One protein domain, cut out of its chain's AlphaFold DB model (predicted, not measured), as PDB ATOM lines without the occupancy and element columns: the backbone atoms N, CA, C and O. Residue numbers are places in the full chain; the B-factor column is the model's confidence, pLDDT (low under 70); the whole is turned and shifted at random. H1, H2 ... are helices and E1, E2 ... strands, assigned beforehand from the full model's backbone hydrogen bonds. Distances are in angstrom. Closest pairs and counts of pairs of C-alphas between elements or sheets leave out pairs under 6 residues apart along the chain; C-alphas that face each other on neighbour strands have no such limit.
ATOM      1  N   GLN A 426       3.252  33.939  95.816       79.94
ATOM      2  CA  GLN A 426       3.253  32.540  95.360       79.94
ATOM      3  C   GLN A 426       2.413  32.336  94.089       79.94
ATOM      4  O   GLN A 426       2.524  31.294  93.456       79.94
ATOM      5  N   SER A 427       1.589  33.316  93.706       81.69
ATOM      6  CA  SER A 427       0.865  33.328  92.438       81.69
ATOM      7  C   SER A 427       0.550  34.757  91.989       81.69
ATOM      8  O   SER A 427       0.568  35.679  92.813       81.69
ATOM      9  N   ALA A 428       0.259  34.924  90.701       81.88
ATOM     10  CA  ALA A 428      -0.383  36.103  90.117       81.88
ATOM     11  C   ALA A 428      -1.015  35.735  88.760       81.88
ATOM     12  O   ALA A 428      -0.515  34.822  88.096       81.88
ATOM     13  N   PRO A 429      -2.094  36.404  88.316       82.44
ATOM     14  CA  PRO A 429      -2.655  36.171  86.988       82.44
ATOM     15  C   PRO A 429      -1.728  36.709  85.882       82.44
ATOM     16  O   PRO A 429      -0.752  37.415  86.146       82.44
ATOM     17  N   LEU A 430      -2.058  36.395  84.625       87.25
ATOM     18  CA  LEU A 430      -1.450  37.085  83.486       87.25
ATOM     19  C   LEU A 430      -1.756  38.589  83.531       87.25
ATOM     20  O   LEU A 430      -2.704  39.032  84.175       87.25
ATOM     21  N   GLU A 431      -0.921  39.365  82.844       88.56
ATOM     22  CA  GLU A 431      -0.930  40.837  82.809       88.56
ATOM     23  C   GLU A 431      -0.631  41.527  84.153       88.56
ATOM     24  O   GLU A 431      -0.445  42.744  84.186       88.56
ATOM     25  N   ASP A 432      -0.491  40.788  85.256       89.12
ATOM     26  CA  ASP A 432      -0.199  41.382  86.558       89.12
ATOM     27  C   ASP A 432       1.246  41.909  86.650       89.12
ATOM     28  O   ASP A 432       2.194  41.329  86.107       89.12
ATOM     29  N   LYS A 433       1.416  43.035  87.351       93.44
ATOM     30  CA  LYS A 433       2.707  43.720  87.527       93.44
ATOM     31  C   LYS A 433       3.381  43.237  88.807       93.44
ATOM     32  O   LYS A 433       2.815  43.367  89.898       93.44
ATOM     33  N   VAL A 434       4.581  42.675  88.693       95.38
ATOM     34  CA  VAL A 434       5.312  42.029  89.799       95.38
ATOM     35  C   VAL A 434       6.812  42.308  89.697       95.38
ATOM     36  O   VAL A 434       7.309  42.755  88.669       95.38
ATOM     37  N   TYR A 435       7.556  42.023  90.761       97.44
ATOM     38  CA  TYR A 435       9.015  42.092  90.766       97.44
ATOM     39  C   TYR A 435       9.624  40.696  90.714       97.44
ATOM     40  O   TYR A 435       9.243  39.828  91.499       97.44
ATOM     41  N   LEU A 436      10.640  40.508  89.876       98.00
ATOM     42  CA  LEU A 436      11.634  39.460  90.082       98.00
ATOM     43  C   LEU A 436      12.642  39.960  91.116       98.00
ATOM     44  O   LEU A 436      13.229  41.031  90.953       98.00
ATOM     45  N   VAL A 437      12.848  39.192  92.181       94.31
ATOM     46  CA  VAL A 437      13.802  39.512  93.248       94.31
ATOM     47  C   VAL A 437      14.784  38.364  93.392       94.31
ATOM     48  O   VAL A 437      14.367  37.211  93.482       94.31
ATOM     49  N   ALA A 438      16.077  38.669  93.480       89.69
ATOM     50  CA  ALA A 438      17.071  37.717  93.961       89.69
ATOM     51  C   ALA A 438      17.937  38.348  95.054       89.69
ATOM     52  O   ALA A 438      18.377  39.495  94.951       89.69
ATOM     53  N   THR A 439      18.165  37.590  96.124       78.69
ATOM     54  CA  THR A 439      18.997  37.996  97.260       78.69
ATOM     55  C   THR A 439      20.354  37.311  97.201       78.69
ATOM     56  O   THR A 439      20.503  36.195  96.697       78.69
ATOM     57  N   THR A 440      21.356  37.996  97.733       77.88
ATOM     58  CA  THR A 440      22.774  37.673  97.586       77.88
ATOM     59  C   THR A 440      23.544  38.006  98.866       77.88
ATOM     60  O   THR A 440      22.994  38.576  99.809       77.88
ATOM     61  N   TYR A 441      24.830  37.668  98.896       64.50
ATOM     62  CA  TYR A 441      25.787  38.151  99.888       64.50
ATOM     63  C   TYR A 441      27.135  38.410  99.204       64.50
ATOM     64  O   TYR A 441      27.561  37.642  98.341       64.50
ATOM     65  N   LEU A 442      27.770  39.529  99.567       62.25
ATOM     66  CA  LEU A 442      29.027  40.058  99.006       62.25
ATOM     67  C   LEU A 442      29.064  40.290  97.478       62.25
ATOM     68  O   LEU A 442      30.135  40.548  96.931       62.25
ATOM     69  N   LEU A 443      27.914  40.269  96.799       73.56
ATOM     70  CA  LEU A 443      27.789  40.547  95.361       73.56
ATOM     71  C   LEU A 443      27.325  41.984  95.049       73.56
ATOM     72  O   LEU A 443      26.961  42.268  93.913       73.56
ATOM     73  N   ASP A 444      27.342  42.904  96.017       81.06
ATOM     74  CA  ASP A 444      26.969  44.309  95.793       81.06
ATOM     75  C   ASP A 444      27.771  44.961  94.653       81.06
ATOM     76  O   ASP A 444      28.992  44.814  94.551       81.06
ATOM     77  N   GLY A 445      27.070  45.677  93.770       81.69
ATOM     78  CA  GLY A 445      27.637  46.273  92.558       81.69
ATOM     79  C   GLY A 445      27.940  45.282  91.424       81.69
ATOM     80  O   GLY A 445      28.393  45.705  90.360       81.69
ATOM     81  N   LYS A 446      27.693  43.976  91.602       90.81
ATOM     82  CA  LYS A 446      27.740  42.982  90.517       90.81
ATOM     83  C   LYS A 446      26.416  42.940  89.758       90.81
ATOM     84  O   LYS A 446      25.382  43.376  90.260       90.81
ATOM     85  N   GLN A 447      26.452  42.378  88.551       94.31
ATOM     86  CA  GLN A 447      25.241  42.012  87.819       94.31
ATOM     87  C   GLN A 447      24.752  40.634  88.269       94.31
ATOM     88  O   GLN A 447      25.544  39.695  88.401       94.31
ATOM     89  N   ALA A 448      23.441  40.525  88.455       93.81
ATOM     90  CA  ALA A 448      22.726  39.271  88.606       93.81
ATOM     91  C   ALA A 448      21.658  39.164  87.509       93.81
ATOM     92  O   ALA A 448      21.025  40.160  87.145       93.81
ATOM     93  N   THR A 449      21.471  37.960  86.980       97.12
ATOM     94  CA  THR A 449      20.429  37.633  86.007       97.12
ATOM     95  C   THR A 449      19.366  36.744  86.642       97.12
ATOM     96  O   THR A 449      19.641  35.987  87.576       97.12
ATOM     97  N   ILE A 450      18.139  36.837  86.139       98.19
ATOM     98  CA  ILE A 450      17.013  35.980  86.509       98.19
ATOM     99  C   ILE A 450      16.315  35.545  85.218       98.19
ATOM    100  O   ILE A 450      15.893  36.383  84.424       98.19
ATOM    101  N   THR A 451      16.169  34.242  85.017       98.06
ATOM    102  CA  THR A 451      15.428  33.618  83.917       98.06
ATOM    103  C   THR A 451      14.179  32.959  84.492       98.06
ATOM    104  O   THR A 451      14.271  32.127  85.399       98.06
ATOM    105  N   ILE A 452      13.010  33.314  83.962       97.62
ATOM    106  CA  ILE A 452      11.742  32.659  84.307       97.62
ATOM    107  C   ILE A 452      11.635  31.369  83.497       97.62
ATOM    108  O   ILE A 452      11.869  31.402  82.290       97.62
ATOM    109  N   LYS A 453      11.259  30.253  84.127       95.75
ATOM    110  CA  LYS A 453      11.035  28.974  83.444       95.75
ATOM    111  C   LYS A 453       9.700  28.338  83.806       95.75
ATOM    112  O   LYS A 453       9.314  28.347  84.971       95.75
ATOM    113  N   GLU A 454       9.045  27.738  82.820       94.06
ATOM    114  CA  GLU A 454       7.879  26.871  83.023       94.06
ATOM    115  C   GLU A 454       8.315  25.530  83.636       94.06
ATOM    116  O   GLU A 454       9.324  24.947  83.227       94.06
ATOM    117  N   LYS A 455       7.560  25.002  84.605       91.56
ATOM    118  CA  LYS A 455       7.745  23.640  85.134       91.56
ATOM    119  C   LYS A 455       7.251  22.629  84.108       91.56
ATOM    120  O   LYS A 455       8.014  21.773  83.672       91.56
ATOM    121  N   ASP A 456       5.980  22.756  83.738       85.31
ATOM    122  CA  ASP A 456       5.239  21.757  82.971       85.31
ATOM    123  C   ASP A 456       4.955  22.189  81.525       85.31
ATOM    124  O   ASP A 456       4.697  21.317  80.690       85.31
ATOM    125  N   GLY A 457       5.087  23.482  81.205       85.81
ATOM    126  CA  GLY A 457       5.181  23.977  79.830       85.81
ATOM    127  C   GLY A 457       3.843  24.194  79.125       85.81
ATOM    128  O   GLY A 457       3.727  23.826  77.958       85.81
ATOM    129  N   ILE A 458       2.820  24.726  79.799       88.12
ATOM    130  CA  ILE A 458       1.486  24.930  79.209       88.12
ATOM    131  C   ILE A 458       1.492  26.099  78.205       88.12
ATOM    132  O   ILE A 458       0.767  26.053  77.210       88.12
ATOM    133  N   LEU A 459       2.329  27.124  78.400       89.56
ATOM    134  CA  LEU A 459       2.353  28.350  77.592       89.56
ATOM    135  C   LEU A 459       3.257  28.220  76.359       89.56
ATOM    136  O   LEU A 459       2.770  28.394  75.234       89.56
ATOM    137  N   LYS A 460       4.546  27.880  76.520       87.25
ATOM    138  CA  LYS A 460       5.473  27.671  75.380       87.25
ATOM    139  C   LYS A 460       5.574  26.202  74.941       87.25
ATOM    140  O   LYS A 460       6.319  25.900  74.012       87.25
ATOM    141  N   GLY A 461       4.807  25.293  75.547       78.38
ATOM    142  CA  GLY A 461       4.656  23.905  75.088       78.38
ATOM    143  C   GLY A 461       5.789  22.951  75.481       78.38
ATOM    144  O   GLY A 461       5.862  21.851  74.938       78.38
ATOM    145  N   SER A 462       6.710  23.351  76.368       84.62
ATOM    146  CA  SER A 462       7.839  22.500  76.776       84.62
ATOM    147  C   SER A 462       8.306  22.756  78.214       84.62
ATOM    148  O   SER A 462       8.478  23.889  78.652       84.62
ATOM    149  N   ALA A 463       8.515  21.671  78.965       89.31
ATOM    150  CA  ALA A 463       8.967  21.714  80.354       89.31
ATOM    151  C   ALA A 463      10.394  22.282  80.468       89.31
ATOM    152  O   ALA A 463      11.294  21.880  79.729       89.31
ATOM    153  N   GLY A 464      10.616  23.208  81.404       90.19
ATOM    154  CA  GLY A 464      11.893  23.905  81.588       90.19
ATOM    155  C   GLY A 464      12.190  25.003  80.558       90.19
ATOM    156  O   GLY A 464      13.273  25.596  80.620       90.19
ATOM    157  N   ALA A 465      11.268  25.293  79.631       93.38
ATOM    158  CA  ALA A 465      11.398  26.396  78.684       93.38
ATOM    159  C   ALA A 465      11.436  27.749  79.405       93.38
ATOM    160  O   ALA A 465      10.783  27.936  80.430       93.38
ATOM    161  N   ALA A 466      12.204  28.697  78.864       95.56
ATOM    162  CA  ALA A 466      12.266  30.046  79.409       95.56
ATOM    163  C   ALA A 466      11.077  30.883  78.910       95.56
ATOM    164  O   ALA A 466      10.895  31.027  77.699       95.56
ATOM    165  N   LEU A 467      10.293  31.447  79.831       95.75
ATOM    166  CA  LEU A 467       9.069  32.190  79.524       95.75
ATOM    167  C   LEU A 467       9.395  33.670  79.237       95.75
ATOM    168  O   LEU A 467       9.845  34.365  80.153       95.75
ATOM    169  N   PRO A 468       9.192  34.187  78.008       95.44
ATOM    170  CA  PRO A 468       9.448  35.591  77.700       95.44
ATOM    171  C   PRO A 468       8.300  36.468  78.206       95.44
ATOM    172  O   PRO A 468       7.159  36.255  77.810       95.44
ATOM    173  N   VAL A 469       8.586  37.461  79.050       96.81
ATOM    174  CA  VAL A 469       7.591  38.443  79.524       96.81
ATOM    175  C   VAL A 469       8.148  39.867  79.462       96.81
ATOM    176  O   VAL A 469       9.345  40.065  79.242       96.81
ATOM    177  N   LEU A 470       7.294  40.879  79.619       97.25
ATOM    178  CA  LEU A 470       7.705  42.283  79.549       97.25
ATOM    179  C   LEU A 470       8.515  42.718  80.782       97.25
ATOM    180  O   LEU A 470       7.993  42.741  81.894       97.25
ATOM    181  N   GLU A 471       9.758  43.160  80.576       97.38
ATOM    182  CA  GLU A 471      10.469  44.034  81.515       97.38
ATOM    183  C   GLU A 471       9.892  45.450  81.417       97.38
ATOM    184  O   GLU A 471       9.735  45.981  80.309       97.38
ATOM    185  N   ILE A 472       9.581  46.051  82.568       96.56
ATOM    186  CA  ILE A 472       8.976  47.385  82.672       96.56
ATOM    187  C   ILE A 472       9.730  48.238  83.699       96.56
ATOM    188  O   ILE A 472      10.474  47.735  84.539       96.56
ATOM    189  N   THR A 473       9.555  49.554  83.639       95.69
ATOM    190  CA  THR A 473      10.212  50.484  84.571       95.69
ATOM    191  C   THR A 473       9.480  50.592  85.910       95.69
ATOM    192  O   THR A 473       8.272  50.377  86.009       95.69
ATOM    193  N   GLU A 474      10.202  51.035  86.944       92.31
ATOM    194  CA  GLU A 474       9.651  51.344  88.275       92.31
ATOM    195  C   GLU A 474       8.494  52.366  88.223       92.31
ATOM    196  O   GLU A 474       7.592  52.322  89.053       92.31
ATOM    197  N   GLN A 475       8.474  53.258  87.224       91.81
ATOM    198  CA  GLN A 475       7.378  54.210  87.012       91.81
ATOM    199  C   GLN A 475       6.119  53.533  86.438       91.81
ATOM    200  O   GLN A 475       5.003  53.894  86.799       91.81
ATOM    201  N   GLN A 476       6.281  52.530  85.572       92.38
ATOM    202  CA  GLN A 476       5.174  51.802  84.937       92.38
ATOM    203  C   GLN A 476       4.524  50.760  85.861       92.38
ATOM    204  O   GLN A 476       3.385  50.352  85.613       92.38
ATOM    205  N   MET A 477       5.210  50.378  86.945       89.81
ATOM    206  CA  MET A 477       4.636  49.610  88.057       89.81
ATOM    207  C   MET A 477       3.482  50.343  88.750       89.81
ATOM    208  O   MET A 477       2.553  49.683  89.205       89.81
ATOM    209  N   GLU A 478       3.525  51.681  88.818       83.81
ATOM    210  CA  GLU A 478       2.490  52.502  89.474       83.81
ATOM    211  C   GLU A 478       1.515  53.157  88.450       83.81
ATOM    212  O   GLU A 478       0.634  53.917  88.842       83.81
ATOM    213  N   ASP A 479       1.612  52.822  87.148       78.94
ATOM    214  CA  ASP A 479       0.580  53.121  86.125       78.94
ATOM    215  C   ASP A 479      -0.627  52.175  86.320       78.94
ATOM    216  O   ASP A 479      -0.454  50.959  86.452       78.94
ATOM    217  N   SER A 480      -1.853  52.704  86.312       69.81
ATOM    218  CA  SER A 480      -3.092  51.932  86.489       69.81
ATOM    219  C   SER A 480      -3.522  51.121  85.259       69.81
ATOM    220  O   SER A 480      -4.418  50.285  85.368       69.81
ATOM    221  N   LYS A 481      -2.904  51.319  84.087       71.44
ATOM    222  CA  LYS A 481      -3.226  50.553  82.873       71.44
ATOM    223  C   LYS A 481      -2.819  49.085  82.989       71.44
ATOM    224  O   LYS A 481      -1.673  48.772  83.335       71.44
ATOM    225  N   ALA A 482      -3.724  48.211  82.544       61.78
ATOM    226  CA  ALA A 482      -3.506  46.772  82.379       61.78
ATOM    227  C   ALA A 482      -2.472  46.416  81.291       61.78
ATOM    228  O   ALA A 482      -1.927  45.320  81.310       61.78
ATOM    229  N   LYS A 483      -2.123  47.342  80.388       81.19
ATOM    230  CA  LYS A 483      -0.998  47.201  79.451       81.19
ATOM    231  C   LYS A 483      -0.105  48.435  79.522       81.19
ATOM    232  O   LYS A 483      -0.594  49.561  79.443       81.19
ATOM    233  N   VAL A 484       1.201  48.220  79.648       88.12
ATOM    234  CA  VAL A 484       2.237  49.263  79.569       88.12
ATOM    235  C   VAL A 484       3.276  48.889  78.514       88.12
ATOM    236  O   VAL A 484       3.428  47.722  78.158       88.12
ATOM    237  N   GLU A 485       3.993  49.881  77.991       87.25
ATOM    238  CA  GLU A 485       5.093  49.638  77.056       87.25
ATOM    239  C   GLU A 485       6.268  48.963  77.775       87.25
ATOM    240  O   GLU A 485       6.735  49.450  78.803       87.25
ATOM    241  N   GLY A 486       6.766  47.850  77.239       89.50
ATOM    242  CA  GLY A 486       7.837  47.075  77.863       89.50
ATOM    243  C   GLY A 486       8.726  46.368  76.847       89.50
ATOM    244  O   GLY A 486       8.395  46.260  75.660       89.50
ATOM    245  N   THR A 487       9.863  45.865  77.323       93.62
ATOM    246  CA  THR A 487      10.783  45.054  76.515       93.62
ATOM    247  C   THR A 487      10.613  43.591  76.878       93.62
ATOM    248  O   THR A 487      10.919  43.198  77.998       93.62
ATOM    249  N   GLU A 488      10.142  42.776  75.939       95.56
ATOM    250  CA  GLU A 488      10.021  41.333  76.146       95.56
ATOM    251  C   GLU A 488      11.400  40.685  76.299       95.56
ATOM    252  O   GLU A 488      12.281  40.871  75.453       95.56
ATOM    253  N   LYS A 489      11.594  39.933  77.385       95.50
ATOM    254  CA  LYS A 489      12.817  39.176  77.665       95.50
ATOM    255  C   LYS A 489      12.473  37.854  78.342       95.50
ATOM    256  O   LYS A 489      11.519  37.762  79.104       95.50
ATOM    257  N   SER A 490      13.289  36.836  78.095       87.31
ATOM    258  CA  SER A 490      13.284  35.574  78.853       87.31
ATOM    259  C   SER A 490      14.295  35.578  80.006       87.31
ATOM    260  O   SER A 490      14.147  34.825  80.966       87.31
ATOM    261  N   THR A 491      15.322  36.431  79.922       95.31
ATOM    262  CA  THR A 491      16.340  36.639  80.959       95.31
ATOM    263  C   THR A 491      16.464  38.126  81.261       95.31
ATOM    264  O   THR A 491      16.705  38.942  80.370       95.31
ATOM    265  N   PHE A 492      16.292  38.453  82.533       97.50
ATOM    266  CA  PHE A 492      16.264  39.792  83.100       97.50
ATOM    267  C   PHE A 492      17.581  40.039  83.832       97.50
ATOM    268  O   PHE A 492      18.091  39.125  84.477       97.50
ATOM    269  N   THR A 493      18.134  41.249  83.759       96.19
ATOM    270  CA  THR A 493      19.468  41.565  84.304       96.19
ATOM    271  C   THR A 493      19.412  42.836  85.134       96.19
ATOM    272  O   THR A 493      18.849  43.832  84.685       96.19
ATOM    273  N   GLY A 494      20.024  42.832  86.319       94.50
ATOM    274  CA  GLY A 494      20.110  44.025  87.154       94.50
ATOM    275  C   GLY A 494      21.289  44.024  88.122       94.50
ATOM    276  O   GLY A 494      21.820  42.980  88.511       94.50
ATOM    277  N   THR A 495      21.678  45.228  88.537       95.31
ATOM    278  CA  THR A 495      22.717  45.440  89.547       95.31
ATOM    279  C   THR A 495      22.211  45.022  90.929       95.31
ATOM    280  O   THR A 495      21.095  45.360  91.325       95.31
ATOM    281  N   VAL A 496      23.050  44.317  91.683       84.62
ATOM    282  CA  VAL A 496      22.813  43.993  93.093       84.62
ATOM    283  C   VAL A 496      23.084  45.225  93.960       84.62
ATOM    284  O   VAL A 496      24.179  45.789  93.920       84.62
ATOM    285  N   GLU A 497      22.105  45.611  94.777       80.00
ATOM    286  CA  GLU A 497      22.175  46.739  95.710       80.00
ATOM    287  C   GLU A 497      21.703  46.321  97.109       80.00
ATOM    288  O   GLU A 497      20.578  45.849  97.282       80.00
ATOM    289  N   ASN A 498      22.523  46.556  98.134       74.88
ATOM    290  CA  ASN A 498      22.252  46.165  99.524       74.88
ATOM    291  C   ASN A 498      21.936  44.659  99.659       74.88
ATOM    292  O   ASN A 498      21.031  44.254 100.391       74.88
ATOM    293  N   GLY A 499      22.664  43.833  98.905       74.25
ATOM    294  CA  GLY A 499      22.480  42.388  98.818       74.25
ATOM    295  C   GLY A 499      21.295  41.928  97.959       74.25
ATOM    296  O   GLY A 499      21.031  40.727  97.928       74.25
ATOM    297  N   MET A 500      20.584  42.809  97.249       83.94
ATOM    298  CA  MET A 500      19.370  42.460  96.495       83.94
ATOM    299  C   MET A 500      19.368  43.035  95.072       83.94
ATOM    300  O   MET A 500      19.601  44.225  94.876       83.94
ATOM    301  N   VAL A 501      19.014  42.213  94.081       92.31
ATOM    302  CA  VAL A 501      18.529  42.692  92.775       92.31
ATOM    303  C   VAL A 501      16.999  42.628  92.755       92.31
ATOM    304  O   VAL A 501      16.396  41.711  93.317       92.31
ATOM    305  N   LYS A 502      16.381  43.630  92.130       95.69
ATOM    306  CA  LYS A 502      14.932  43.830  92.007       95.69
ATOM    307  C   LYS A 502      14.651  44.306  90.581       95.69
ATOM    308  O   LYS A 502      15.244  45.295  90.158       95.69
ATOM    309  N   ILE A 503      13.814  43.592  89.834       97.56
ATOM    310  CA  ILE A 503      13.528  43.887  88.423       97.56
ATOM    311  C   ILE A 503      12.007  43.921  88.233       97.56
ATOM    312  O   ILE A 503      11.365  42.902  88.502       97.56
ATOM    313  N   PRO A 504      11.410  45.051  87.815       97.69
ATOM    314  CA  PRO A 504       9.976  45.131  87.581       97.69
ATOM    315  C   PRO A 504       9.598  44.475  86.246       97.69
ATOM    316  O   PRO A 504      10.244  44.692  85.217       97.69
ATOM    317  N   ILE A 505       8.541  43.667  86.260       97.56
ATOM    318  CA  ILE A 505       8.022  42.954  85.090       97.56
ATOM    319  C   ILE A 505       6.490  43.003  85.044       97.56
ATOM    320  O   ILE A 505       5.818  43.218  86.057       97.56
ATOM    321  N   GLN A 506       5.931  42.731  83.869       96.31
ATOM    322  CA  GLN A 506       4.515  42.432  83.690       96.31
ATOM    323  C   GLN A 506       4.359  41.011  83.140       96.31
ATOM    324  O   GLN A 506       5.012  40.666  82.156       96.31
ATOM    325  N   LEU A 507       3.503  40.189  83.753       94.56
ATOM    326  CA  LEU A 507       3.333  38.762  83.433       94.56
ATOM    327  C   LEU A 507       2.528  38.530  82.143       94.56
ATOM    328  O   LEU A 507       1.448  37.946  82.153       94.56
ATOM    329  N   ARG A 508       3.037  39.024  81.015       93.56
ATOM    330  CA  ARG A 508       2.438  38.870  79.684       93.56
ATOM    331  C   ARG A 508       3.492  38.966  78.573       93.56
ATOM    332  O   ARG A 508       4.528  39.602  78.795       93.56
ATOM    333  N   PRO A 509       3.223  38.403  77.382       94.75
ATOM    334  CA  PRO A 509       3.992  38.691  76.180       94.75
ATOM    335  C   PRO A 509       3.659  40.094  75.636       94.75
ATOM    336  O   PRO A 509       2.726  40.782  76.082       94.75
ATOM    337  N   LYS A 510       4.440  40.530  74.648       93.19
ATOM    338  CA  LYS A 510       4.333  41.839  73.988       93.19
ATOM    339  C   LYS A 510       3.143  41.944  73.036       93.19
ATOM    340  O   LYS A 510       2.489  42.988  72.983       93.19
ATOM    341  N   SER A 511       2.884  40.870  72.296       92.94
ATOM    342  CA  SER A 511       1.713  40.704  71.430       92.94
ATOM    343  C   SER A 511       0.454  40.504  72.285       92.94
ATOM    344  O   SER A 511       0.515  39.879  73.345       92.94
ATOM    345  N   ASP A 512      -0.679  41.058  71.847       87.81
ATOM    346  CA  ASP A 512      -1.980  40.751  72.461       87.81
ATOM    347  C   ASP A 512      -2.502  39.402  71.936       87.81
ATOM    348  O   ASP A 512      -3.094  38.625  72.670       87.81
ATOM    349  N   GLU A 513      -2.169  39.060  70.695       91.44
ATOM    350  CA  GLU A 513      -2.506  37.802  70.034       91.44
ATOM    351  C   GLU A 513      -1.817  36.586  70.680       91.44
ATOM    352  O   GLU A 513      -2.434  35.528  70.812       91.44
ATOM    353  N   GLU A 514      -0.554  36.705  71.114       92.88
ATOM    354  CA  GLU A 514       0.099  35.654  71.906       92.88
ATOM    355  C   GLU A 514      -0.456  35.609  73.342       92.88
ATOM    356  O   GLU A 514      -0.600  34.525  73.907       92.88
ATOM    357  N   LEU A 515      -0.832  36.750  73.927       89.81
ATOM    358  CA  LEU A 515      -1.467  36.794  75.246       89.81
ATOM    359  C   LEU A 515      -2.828  36.075  75.249       89.81
ATOM    360  O   LEU A 515      -3.095  35.298  76.164       89.81
ATOM    361  N   GLU A 516      -3.662  36.263  74.225       82.56
ATOM    362  CA  GLU A 516      -4.925  35.525  74.108       82.56
ATOM    363  C   GLU A 516      -4.691  34.024  73.859       82.56
ATOM    364  O   GLU A 516      -5.383  33.192  74.444       82.56
ATOM    365  N   GLN A 517      -3.641  33.635  73.122       88.38
ATOM    366  CA  GLN A 517      -3.223  32.224  73.045       88.38
ATOM    367  C   GLN A 517      -2.776  31.667  74.406       88.38
ATOM    368  O   GLN A 517      -3.030  30.502  74.707       88.38
ATOM    369  N   TRP A 518      -2.101  32.464  75.242       90.12
ATOM    370  CA  TRP A 518      -1.739  32.065  76.607       90.12
ATOM    371  C   TRP A 518      -2.989  31.900  77.484       90.12
ATOM    372  O   TRP A 518      -3.091  30.910  78.207       90.12
ATOM    373  N   LYS A 519      -3.969  32.809  77.380       82.56
ATOM    374  CA  LYS A 519      -5.270  32.700  78.065       82.56
ATOM    375  C   LYS A 519      -6.047  31.454  77.612       82.56
ATOM    376  O   LYS A 519      -6.500  30.697  78.470       82.56
ATOM    377  N   GLU A 520      -6.122  31.166  76.307       81.50
ATOM    378  CA  GLU A 520      -6.740  29.935  75.771       81.50
ATOM    379  C   GLU A 520      -6.061  28.675  76.339       81.50
ATOM    380  O   GLU A 520      -6.741  27.757  76.801       81.50
ATOM    381  N   LYS A 521      -4.722  28.643  76.372       84.38
ATOM    382  CA  LYS A 521      -3.945  27.516  76.917       84.38
ATOM    383  C   LYS A 521      -4.183  27.298  78.414       84.38
ATOM    384  O   LYS A 521      -4.362  26.158  78.830       84.38
ATOM    385  N   LEU A 605       2.959  26.533  86.302       91.25
ATOM    386  CA  LEU A 605       3.806  26.603  87.482       91.25
ATOM    387  C   LEU A 605       5.210  27.017  87.056       91.25
ATOM    388  O   LEU A 605       5.929  26.262  86.417       91.25
ATOM    389  N   LEU A 606       5.625  28.206  87.462       94.69
ATOM    390  CA  LEU A 606       6.908  28.791  87.122       94.69
ATOM    391  C   LEU A 606       7.944  28.565  88.223       94.69
ATOM    392  O   LEU A 606       7.643  28.514  89.420       94.69
ATOM    393  N   TYR A 607       9.201  28.498  87.811       96.25
ATOM    394  CA  TYR A 607      10.358  28.548  88.691       96.25
ATOM    395  C   TYR A 607      11.412  29.509  88.123       96.25
ATOM    396  O   TYR A 607      11.294  29.987  86.993       96.25
ATOM    397  N   LEU A 608      12.423  29.850  88.923       97.44
ATOM    398  CA  LEU A 608      13.435  30.841  88.547       97.44
ATOM    399  C   LEU A 608      14.816  30.194  88.488       97.44
ATOM    400  O   LEU A 608      15.222  29.533  89.439       97.44
ATOM    401  N   GLN A 609      15.568  30.425  87.415       97.44
ATOM    402  CA  GLN A 609      17.021  30.242  87.420       97.44
ATOM    403  C   GLN A 609      17.650  31.620  87.618       97.44
ATOM    404  O   GLN A 609      17.390  32.522  86.829       97.44
ATOM    405  N   ALA A 610      18.451  31.802  88.663       96.56
ATOM    406  CA  ALA A 610      19.194  33.038  88.879       96.56
ATOM    407  C   ALA A 610      20.696  32.774  88.763       96.56
ATOM    408  O   ALA A 610      21.190  31.751  89.247       96.56
ATOM    409  N   GLN A 611      21.417  33.705  88.144       96.44
ATOM    410  CA  GLN A 611      22.869  33.644  87.993       96.44
ATOM    411  C   GLN A 611      23.501  34.956  88.466       96.44
ATOM    412  O   GLN A 611      22.865  36.008  88.440       96.44
ATOM    413  N   ALA A 612      24.754  34.924  88.908       92.19
ATOM    414  CA  ALA A 612      25.513  36.136  89.222       92.19
ATOM    415  C   ALA A 612      27.017  35.890  89.092       92.19
ATOM    416  O   ALA A 612      27.500  34.804  89.415       92.19
ATOM    417  N   GLN A 613      27.765  36.907  88.662       85.56
ATOM    418  CA  GLN A 613      29.218  36.819  88.508       85.56
ATOM    419  C   GLN A 613      29.935  37.670  89.563       85.56
ATOM    420  O   GLN A 613      29.997  38.899  89.464       85.56
ATOM    421  N   GLY A 614      30.505  37.000  90.560       79.44
ATOM    422  CA  GLY A 614      31.440  37.591  91.511       79.44
ATOM    423  C   GLY A 614      32.882  37.268  91.124       79.44
ATOM    424  O   GLY A 614      33.265  37.391  89.957       79.44
ATOM    425  N   GLU A 615      33.681  36.853  92.099       74.44
ATOM    426  CA  GLU A 615      34.951  36.147  91.882       74.44
ATOM    427  C   GLU A 615      34.730  34.719  91.355       74.44
ATOM    428  O   GLU A 615      35.582  34.191  90.641       74.44
ATOM    429  N   LYS A 616      33.560  34.121  91.620       77.94
ATOM    430  CA  LYS A 616      33.081  32.887  90.981       77.94
ATOM    431  C   LYS A 616      31.761  33.128  90.239       77.94
ATOM    432  O   LYS A 616      31.032  34.083  90.517       77.94
ATOM    433  N   GLN A 617      31.456  32.250  89.283       86.06
ATOM    434  CA  GLN A 617      30.125  32.181  88.683       86.06
ATOM    435  C   GLN A 617      29.184  31.450  89.646       86.06
ATOM    436  O   GLN A 617      29.485  30.346  90.101       86.06
ATOM    437  N   HIS A 618      28.034  32.053  89.923       84.38
ATOM    438  CA  HIS A 618      26.941  31.448  90.678       84.38
ATOM    439  C   HIS A 618      25.783  31.188  89.725       84.38
ATOM    440  O   HIS A 618      25.402  32.083  88.977       84.38
ATOM    441  N   ASP A 619      25.214  29.988  89.775       93.56
ATOM    442  CA  ASP A 619      24.019  29.595  89.028       93.56
ATOM    443  C   ASP A 619      23.180  28.687  89.935       93.56
ATOM    444  O   ASP A 619      23.711  27.726  90.505       93.56
ATOM    445  N   LYS A 620      21.912  29.041  90.167       89.06
ATOM    446  CA  LYS A 620      21.001  28.307  91.056       89.06
ATOM    447  C   LYS A 620      19.560  28.387  90.561       89.06
ATOM    448  O   LYS A 620      19.048  29.465  90.263       89.06
ATOM    449  N   GLU A 621      18.878  27.246  90.577       94.12
ATOM    450  CA  GLU A 621      17.425  27.182  90.419       94.12
ATOM    451  C   GLU A 621      16.733  27.361  91.785       94.12
ATOM    452  O   GLU A 621      17.115  26.755  92.787       94.12
ATOM    453  N   PHE A 622      15.699  28.195  91.816       90.12
ATOM    454  CA  PHE A 622      14.860  28.519  92.967       90.12
ATOM    455  C   PHE A 622      13.391  28.260  92.627       90.12
ATOM    456  O   PHE A 622      13.010  28.229  91.459       90.12
ATOM    457  N   LEU A 623      12.556  28.064  93.654       86.12
ATOM    458  CA  LEU A 623      11.137  27.667  93.547       86.12
ATOM    459  C   LEU A 623      10.891  26.263  92.949       86.12
ATOM    460  O   LEU A 623       9.765  25.783  92.965       86.12
ATOM    461  N   LYS A 624      11.938  25.563  92.493       86.62
ATOM    462  CA  LYS A 624      11.887  24.240  91.849       86.62
ATOM    463  C   LYS A 624      11.723  23.076  92.847       86.62
ATOM    464  O   LYS A 624      12.523  22.145  92.882       86.62
ATOM    465  N   GLN A 625      10.706  23.162  93.703       72.69
ATOM    466  CA  GLN A 625      10.288  22.135  94.668       72.69
ATOM    467  C   GLN A 625       8.757  22.123  94.746       72.69
ATOM    468  O   GLN A 625       8.124  23.174  94.633       72.69
ATOM    469  N   ASP A 626       8.133  20.960  94.935       56.69
ATOM    470  CA  ASP A 626       6.667  20.888  94.956       56.69
ATOM    471  C   ASP A 626       6.072  21.670  96.139       56.69
ATOM    472  O   ASP A 626       6.556  21.618  97.268       56.69
ATOM    473  N   GLY A 627       5.043  22.470  95.845       56.75
ATOM    474  CA  GLY A 627       4.499  23.474  96.767       56.75
ATOM    475  C   GLY A 627       5.324  24.766  96.905       56.75
ATOM    476  O   GLY A 627       4.897  25.659  97.633       56.75
ATOM    477  N   ALA A 628       6.471  24.894  96.224       67.75
ATOM    478  CA  ALA A 628       7.300  26.108  96.210       67.75
ATOM    479  C   ALA A 628       7.295  26.872  94.870       67.75
ATOM    480  O   ALA A 628       7.709  28.035  94.866       67.75
ATOM    481  N   TYR A 629       6.834  26.237  93.782       83.06
ATOM    482  CA  TYR A 629       6.619  26.848  92.462       83.06
ATOM    483  C   TYR A 629       5.677  28.060  92.535       83.06
ATOM    484  O   TYR A 629       4.805  28.127  93.401       83.06
ATOM    485  N   PHE A 630       5.842  29.000  91.606       89.56
ATOM    486  CA  PHE A 630       4.982  30.172  91.459       89.56
ATOM    487  C   PHE A 630       3.859  29.901  90.454       89.56
ATOM    488  O   PHE A 630       4.134  29.480  89.339       89.56
ATOM    489  N   GLU A 631       2.605  30.148  90.806       88.19
ATOM    490  CA  GLU A 631       1.463  29.818  89.947       88.19
ATOM    491  C   GLU A 631       0.998  31.001  89.084       88.19
ATOM    492  O   GLU A 631       0.760  32.098  89.595       88.19
ATOM    493  N   ILE A 632       0.795  30.767  87.783       86.56
ATOM    494  CA  ILE A 632       0.078  31.716  86.921       86.56
ATOM    495  C   ILE A 632      -1.428  31.492  87.099       86.56
ATOM    496  O   ILE A 632      -2.006  30.538  86.582       86.56
ATOM    497  N   GLY A 633      -2.055  32.380  87.870       70.12
ATOM    498  CA  GLY A 633      -3.458  32.296  88.269       70.12
ATOM    499  C   GLY A 633      -3.825  33.305  89.363       70.12
ATOM    500  O   GLY A 633      -2.956  33.868  90.036       70.12
TER     501      GLY A 633
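AT A GLANCE: This is residues 426 to 521 and 605 to 633 of the 1015 residues of the protein "Peptidase_M23 domain-containing protein" of Taibaiella sp. KBW10 (UniProt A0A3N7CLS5). Two twisted sheets of strands lie partly face to face: E1, E6, E3 and E4 form one, and E2, E5, E7, E8 and E9 the other. A short parallel pairing of residues 427 to 428 with E9 joins the first residues to the second sheet, and H1 sits off one end of the long axis, on neither sheet. The printed part has 125 residues with one named helix and nine named strands, in the order E1 E2 E3 E4 E5 E6 H1 E7 E8 E9, and its class is mostly strand. The first sheet runs E1 - E6 - E3 - E4, all antiparallel; the second is branched, with antiparallel pairs. The whole is compact, with a radius of gyration of the C-alphas of 14.6 A and spans of 45 by 33 by 21 A.

HOW THE PARTS SIT: Start at E1, residues 433 to 441, an edge strand; beside it you find its antiparallel neighbour E6, residues 500 to 506, with N 436 and O 503 2.9 A apart. E6 is also antiparallel to E3, residues 469 to 471, with N 506 and O 470 2.9 A apart. E3 forms a hairpin with E4, residues 487 to 489, where N 471 and O 487 are 2.8 A apart. In the branched sheet, look at E2, residues 447 to 454: E5, residues 491 to 495, lies on one side of it, with N 450 and O 492 2.8 A apart. E7, residues 605 to 613, lies on the other side, with N 451 and O 609 2.8 A apart. E7 has three neighbours: beyond E2, it forms a hairpin with E8, residues 617 to 622, with N 610 and O 620 2.9 A apart, and is antiparallel to E9, residues 630 to 632, with N 606 and O 630 2.7 A apart. Between the sheets, the closest C-alphas of E1 and E2 are those of Leu 436 and Ile 450, 7.3 A apart; those of E5 and E6 are Thr 495 and Val 501, 6.0 A apart. H1, residues 512 to 521, is not on either sheet, and each of its O i to N i+4 pairs is within hydrogen-bond range.

IN THESE COORDINATES: Find C-alpha 433 at (2.707, 43.720, 87.527); from there E1 runs 26.8 A. E2 measures 23.5 A, E6 19.6 A, E8 16.3 A and H1 14.1 A. E7 begins at C-alpha 605, (3.806, 26.603, 87.482), and runs 27.4 A; E9 ends at C-alpha 632, (0.078, 31.716, 86.921).

THE WHOLE: The C-alphas farthest apart, of Glu 520 and Glu 615, are 45.1 A apart. Residues 522 to 604 are cut out, and C-alphas 521 and 605 are 13.1 A apart across the cut. The links E2 to E3 and E3 to E4 are long. Confidence is under 70 at residues 441 to 442, 480, 482 and 626 to 628.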